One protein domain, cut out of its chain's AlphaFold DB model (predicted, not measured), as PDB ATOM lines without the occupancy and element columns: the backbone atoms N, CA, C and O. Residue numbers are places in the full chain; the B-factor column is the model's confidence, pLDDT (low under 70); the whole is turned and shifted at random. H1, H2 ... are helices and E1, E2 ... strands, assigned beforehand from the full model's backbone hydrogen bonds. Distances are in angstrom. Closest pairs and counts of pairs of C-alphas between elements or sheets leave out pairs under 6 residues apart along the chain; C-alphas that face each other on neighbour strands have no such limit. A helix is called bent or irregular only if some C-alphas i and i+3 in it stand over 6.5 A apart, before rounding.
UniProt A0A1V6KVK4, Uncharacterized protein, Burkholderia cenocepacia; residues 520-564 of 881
ATOM      1  N   VAL A 520     243.171 333.280 383.908       88.56
ATOM      2  CA  VAL A 520     242.268 334.331 383.423       88.56
ATOM      3  C   VAL A 520     241.040 334.436 384.329       88.56
ATOM      4  O   VAL A 520     240.768 335.530 384.813       88.56
ATOM      5  N   THR A 521     240.394 333.323 384.690       87.56
ATOM      6  CA  THR A 521     239.253 333.321 385.629       87.56
ATOM      7  C   THR A 521     239.614 333.884 387.013       87.56
ATOM      8  O   THR A 521     238.855 334.659 387.601       87.56
ATOM      9  N   ASN A 522     240.798 333.547 387.539       88.81
ATOM     10  CA  ASN A 522     241.277 334.112 388.805       88.81
ATOM     11  C   ASN A 522     241.489 335.631 388.711       88.81
ATOM     12  O   ASN A 522     241.113 336.365 389.626       88.81
ATOM     13  N   ASN A 523     242.049 336.114 387.599       86.19
ATOM     14  CA  ASN A 523     242.217 337.546 387.364       86.19
ATOM     15  C   ASN A 523     240.867 338.264 387.212       86.19
ATOM     16  O   ASN A 523     240.704 339.340 387.777       86.19
ATOM     17  N   GLU A 524     239.889 337.680 386.516       90.31
ATOM     18  CA  GLU A 524     238.532 338.239 386.400       90.31
ATOM     19  C   GLU A 524     237.858 338.402 387.771       90.31
ATOM     20  O   GLU A 524     237.258 339.442 388.057       90.31
ATOM     21  N   THR A 525     238.022 337.414 388.655       88.75
ATOM     22  CA  THR A 525     237.498 337.466 390.028       88.75
ATOM     23  C   THR A 525     238.205 338.545 390.857       88.75
ATOM     24  O   THR A 525     237.544 339.361 391.497       88.75
ATOM     25  N   ALA A 526     239.541 338.618 390.808       87.94
ATOM     26  CA  ALA A 526     240.310 339.637 391.526       87.94
ATOM     27  C   ALA A 526     239.990 341.063 391.044       87.94
ATOM     28  O   ALA A 526     239.823 341.969 391.859       87.94
ATOM     29  N   ILE A 527     239.839 341.259 389.730       85.75
ATOM     30  CA  ILE A 527     239.423 342.539 389.140       85.75
ATOM     31  C   ILE A 527     238.008 342.912 389.603       85.75
ATOM     32  O   ILE A 527     237.751 344.077 389.902       85.75
ATOM     33  N   THR A 528     237.100 341.937 389.705       87.06
ATOM     34  CA  THR A 528     235.737 342.165 390.209       87.06
ATOM     35  C   THR A 528     235.740 342.581 391.681       87.06
ATOM     36  O   THR A 528     235.062 343.546 392.031       87.06
ATOM     37  N   ASN A 529     236.549 341.932 392.524       87.12
ATOM     38  CA  ASN A 529     236.678 342.284 393.942       87.12
ATOM     39  C   ASN A 529     237.289 343.676 394.132       87.12
ATOM     40  O   ASN A 529     236.674 344.506 394.790       87.12
ATOM     41  N   ILE A 530     238.411 343.984 393.469       87.25
ATOM     42  CA  ILE A 530     239.031 345.321 393.518       87.25
ATOM     43  C   ILE A 530     238.039 346.394 393.055       87.25
ATOM     44  O   ILE A 530     237.962 347.471 393.641       87.25
ATOM     45  N   ARG A 531     237.243 346.114 392.014       87.81
ATOM     46  CA  ARG A 531     236.203 347.036 391.545       87.81
ATOM     47  C   ARG A 531     235.097 347.229 392.585       87.81
ATOM     48  O   ARG A 531     234.617 348.350 392.723       87.81
ATOM     49  N   SER A 532     234.692 346.169 393.284       86.00
ATOM     50  CA  SER A 532     233.691 346.239 394.352       86.00
ATOM     51  C   SER A 532     234.209 347.032 395.549       86.00
ATOM     52  O   SER A 532     233.521 347.938 396.001       86.00
ATOM     53  N   GLU A 533     235.428 346.749 396.005       87.38
ATOM     54  CA  GLU A 533     236.080 347.420 397.136       87.38
ATOM     55  C   GLU A 533     236.374 348.901 396.838       87.38
ATOM     56  O   GLU A 533     236.230 349.765 397.703       87.38
ATOM     57  N   LEU A 534     236.751 349.230 395.596       86.31
ATOM     58  CA  LEU A 534     236.925 350.620 395.166       86.31
ATOM     59  C   LEU A 534     235.576 351.352 395.085       86.31
ATOM     60  O   LEU A 534     235.502 352.536 395.403       86.31
ATOM     61  N   ALA A 535     234.506 350.662 394.675       84.31
ATOM     62  CA  ALA A 535     233.161 351.233 394.601       84.31
ATOM     63  C   ALA A 535     232.514 351.427 395.983       84.31
ATOM     64  O   ALA A 535     231.789 352.401 396.169       84.31
ATOM     65  N   SER A 536     232.779 350.533 396.942       81.62
ATOM     66  CA  SER A 536     232.365 350.685 398.344       81.62
ATOM     67  C   SER A 536     233.261 351.646 399.129       81.62
ATOM     68  O   SER A 536     232.914 352.021 400.246       81.62
ATOM     69  N   GLY A 537     234.388 352.081 398.552       85.12
ATOM     70  CA  GLY A 537     235.333 352.981 399.203       85.12
ATOM     71  C   GLY A 537     236.074 352.324 400.366       85.12
ATOM     72  O   GLY A 537     236.438 353.031 401.301       85.12
ATOM     73  N   GLU A 538     236.274 351.001 400.316       84.31
ATOM     74  CA  GLU A 538     236.958 350.184 401.332       84.31
ATOM     75  C   GLU A 538     238.468 350.032 401.072       84.31
ATOM     76  O   GLU A 538     239.227 349.691 401.983       84.31
ATOM     77  N   VAL A 539     238.935 350.334 399.855       84.06
ATOM     78  CA  VAL A 539     240.362 350.342 399.484       84.06
ATOM     79  C   VAL A 539     240.757 351.661 398.816       84.06
ATOM     80  O   VAL A 539     239.997 352.233 398.039       84.06
ATOM     81  N   GLY A 540     241.967 352.148 399.105       85.19
ATOM     82  CA  GLY A 540     242.503 353.411 398.585       85.19
ATOM     83  C   GLY A 540     242.967 354.372 399.685       85.19
ATOM     84  O   GLY A 540     242.920 354.051 400.868       85.19
ATOM     85  N   LEU A 541     243.445 355.560 399.290       86.44
ATOM     86  CA  LEU A 541     243.919 356.587 400.233       86.44
ATOM     87  C   LEU A 541     242.779 357.337 400.927       86.44
ATOM     88  O   LEU A 541     242.969 357.842 402.026       86.44
ATOM     89  N   VAL A 542     241.611 357.440 400.296       89.50
ATOM     90  CA  VAL A 542     240.403 357.982 400.921       89.50
ATOM     91  C   VAL A 542     239.467 356.811 401.123       89.50
ATOM     92  O   VAL A 542     239.036 356.204 400.145       89.50
ATOM     93  N   ARG A 543     239.199 356.482 402.386       90.69
ATOM     94  CA  ARG A 543     238.387 355.328 402.758       90.69
ATOM     95  C   ARG A 543     237.222 355.772 403.617       90.69
ATOM     96  O   ARG A 543     237.401 356.609 404.505       90.69
ATOM     97  N   GLN A 544     236.056 355.191 403.382       89.69
ATOM     98  CA  GLN A 544     234.923 355.337 404.280       89.69
ATOM     99  C   GLN A 544     234.785 354.071 405.114       89.69
ATOM    100  O   GLN A 544     234.755 352.965 404.584       89.69
ATOM    101  N   ASP A 545     234.715 354.234 406.430       83.50
ATOM    102  CA  ASP A 545     234.355 353.125 407.303       83.50
ATOM    103  C   ASP A 545     232.857 352.794 407.110       83.50
ATOM    104  O   ASP A 545     232.017 353.678 407.309       83.50
ATOM    105  N   PRO A 546     232.493 351.556 406.724       81.12
ATOM    106  CA  PRO A 546     231.126 351.212 406.323       81.12
ATOM    107  C   PRO A 546     230.120 351.172 407.487       81.12
ATOM    108  O   PRO A 546     228.917 351.065 407.253       81.12
ATOM    109  N   LEU A 547     230.584 351.249 408.741       85.19
ATOM    110  CA  LEU A 547     229.736 351.232 409.939       85.19
ATOM    111  C   LEU A 547     229.509 352.643 410.495       85.19
ATOM    112  O   LEU A 547     228.379 353.024 410.796       85.19
ATOM    113  N   SER A 548     230.580 353.422 410.639       86.38
ATOM    114  CA  SER A 548     230.556 354.780 411.193       86.38
ATOM    115  C   SER A 548     230.330 355.861 410.136       86.38
ATOM    116  O   SER A 548     230.089 357.014 410.490       86.38
ATOM    117  N   ASN A 549     230.421 355.510 408.848       84.06
ATOM    118  CA  ASN A 549     230.422 356.429 407.707       84.06
ATOM    119  C   ASN A 549     231.530 357.494 407.762       84.06
ATOM    120  O   ASN A 549     231.505 358.449 406.980       84.06
ATOM    121  N   THR A 550     232.512 357.333 408.656       86.25
ATOM    122  CA  THR A 550     233.632 358.260 408.808       86.25
ATOM    123  C   THR A 550     234.528 358.162 407.586       86.25
ATOM    124  O   THR A 550     235.029 357.085 407.257       86.25
ATOM    125  N   ILE A 551     234.751 359.293 406.922       88.06
ATOM    126  CA  ILE A 551     235.721 359.390 405.837       88.06
ATOM    127  C   ILE A 551     237.086 359.664 406.457       88.06
ATOM    128  O   ILE A 551     237.285 360.659 407.151       88.06
ATOM    129  N   THR A 552     238.031 358.778 406.183       86.06
ATOM    130  CA  THR A 552     239.429 358.906 406.585       86.06
ATOM    131  C   THR A 552     240.286 359.161 405.352       86.06
ATOM    132  O   THR A 552     240.055 358.589 404.287       86.06
ATOM    133  N   VAL A 553     241.272 360.047 405.483       90.25
ATOM    134  CA  VAL A 553     242.205 360.389 404.403       90.25
ATOM    135  C   VAL A 553     243.603 360.000 404.856       90.25
ATOM    136  O   VAL A 553     244.095 360.518 405.852       90.25
ATOM    137  N   ALA A 554     244.220 359.076 404.126       87.81
ATOM    138  CA  ALA A 554     245.560 358.546 404.344       87.81
ATOM    139  C   ALA A 554     245.818 358.011 405.768       87.81
ATOM    140  O   ALA A 554     246.953 358.035 406.224       87.81
ATOM    141  N   ALA A 555     244.795 357.494 406.461       86.00
ATOM    142  CA  ALA A 555     244.904 357.077 407.866       86.00
ATOM    143  C   ALA A 555     245.979 356.006 408.130       86.00
ATOM    144  O   ALA A 555     246.592 356.008 409.194       86.00
ATOM    145  N   ASP A 556     246.244 355.132 407.154       88.12
ATOM    146  CA  ASP A 556     247.254 354.073 407.268       88.12
ATOM    147  C   ASP A 556     248.674 354.545 406.874       88.12
ATOM    148  O   ASP A 556     249.599 353.737 406.797       88.12
ATOM    149  N   HIS A 557     248.861 355.832 406.556       83.44
ATOM    150  CA  HIS A 557     250.114 356.391 406.042       83.44
ATOM    151  C   HIS A 557     250.558 357.609 406.867       83.44
ATOM    152  O   HIS A 557     249.753 358.433 407.287       83.44
ATOM    153  N   ALA A 558     251.867 357.751 407.084       75.38
ATOM    154  CA  ALA A 558     252.422 358.909 407.781       75.38
ATOM    155  C   ALA A 558     252.440 360.160 406.879       75.38
ATOM    156  O   ALA A 558     252.738 360.078 405.688       75.38
ATOM    157  N   GLY A 559     252.173 361.329 407.462       74.94
ATOM    158  CA  GLY A 559     252.224 362.627 406.786       74.94
ATOM    159  C   GLY A 559     251.400 363.675 407.536       74.94
ATOM    160  O   GLY A 559     250.293 363.392 407.970       74.94
ATOM    161  N   ALA A 560     251.933 364.887 407.708       83.19
ATOM    162  CA  ALA A 560     251.262 365.964 408.453       83.19
ATOM    163  C   ALA A 560     250.450 366.922 407.558       83.19
ATOM    164  O   ALA A 560     249.891 367.902 408.042       83.19
ATOM    165  N   SER A 561     250.416 366.677 406.243       82.69
ATOM    166  CA  SER A 561     249.838 367.599 405.264       82.69
ATOM    167  C   SER A 561     248.955 366.869 404.258       82.69
ATOM    168  O   SER A 561     249.438 366.045 403.482       82.69
ATOM    169  N   ALA A 562     247.683 367.259 404.205       82.69
ATOM    170  CA  ALA A 562     246.782 366.978 403.095       82.69
ATOM    171  C   ALA A 562     246.639 368.253 402.246       82.69
ATOM    172  O   ALA A 562     246.002 369.219 402.661       82.69
ATOM    173  N   ASN A 563     247.268 368.281 401.067       86.00
ATOM    174  CA  ASN A 563     247.217 369.437 400.171       86.00
ATOM    175  C   ASN A 563     246.079 369.283 399.151       86.00
ATOM    176  O   ASN A 563     246.112 368.391 398.306       86.00
ATOM    177  N   PHE A 564     245.102 370.190 399.195       87.12
ATOM    178  CA  PHE A 564     243.967 370.213 398.266       87.12
ATOM    179  C   PHE A 564     244.176 371.132 397.049       87.12
ATOM    180  O   PHE A 564     243.233 371.346 396.283       87.12
TER     181      PHE A 564
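AT A GLANCE: This is residues 520 to 564 of the 881 residues of an uncharacterized protein of Burkholderia cenocepacia (UniProt A0A1V6KVK4). A small hairpin of two short strands, E1 and E2, has the long helix H1 leading into it like an arm, and a tail with no named element, residues 554 to 564, leaves it after E2. The first part of the helix, residues 520 to 529, sticks out free of the rest. The printed part has 45 residues, with one named helix and two named strands in the order H1, E1, E2; the sheet, order E1 - E2, is antiparallel, and the class is mixed, helices and strands. The whole is loose, with a radius of gyration of the C-alphas of 13.5 A, and elongated, spanning 41 by 22 by 17 A.

IN THESE COORDINATES: Look first for the sheet. Find C-alpha 542 at (240.403, 357.982, 400.921), where strand E1, residues 542 to 544, begins; it measures 7.0 A from first to last C-alpha. Strand E2, residues 551 to 553, measures 6.7 A and ends at C-alpha 553, at (242.205, 360.389, 404.403). Then go back to C-alpha 520 at (242.268, 334.331, 383.423); from there helix H1, residues 520 to 536, runs 24.3 A to C-alpha 536 at (232.365, 350.685, 398.344).

HOW THE PARTS SIT: Begin at the hairpin of E1 and E2, where the two strands are antiparallel neighbours with 157 degrees between their N-to-C directions. Look for the C-alphas that face each other: those of Val 542 and Val 553 are 4.6 A apart, and those of Gln 544 and Ile 551 are 4.4 A apart. At residues 543 and 552 you will find two backbone pairs within hydrogen-bond range: N 543 and O 552 at 3.0 A, and N 552 and O 543 at 2.8 A. Moving outward to H1, the closest C-alphas of H1 and E1 are those of Ser 536 and Gln 544, 8.0 A apart, while the centres of the two elements are 17.9 A apart. H1 and E2 are apart. In H1 every O i to N i+4 pair is within hydrogen-bond range, and the helix is not bent.

THE WHOLE: The two C-alphas farthest apart are those of Thr 521 in H1 and Ala 560 in the tail, 41.6 A apart; from Val 520 to Phe 564, the first and last printed C-alphas, it is 38.9 A. Without residues 520 to 529, which stand free, the remaining 35 residues span 29 by 21 by 18 A. The printed part has no cut. The link from H1 to E1 is tight, with 5 residues between them, and the link from E1 to E2 is short, with 6. In the B-factor column the mean pLDDT of the printed part is 85.8, and no printed residue is under 70.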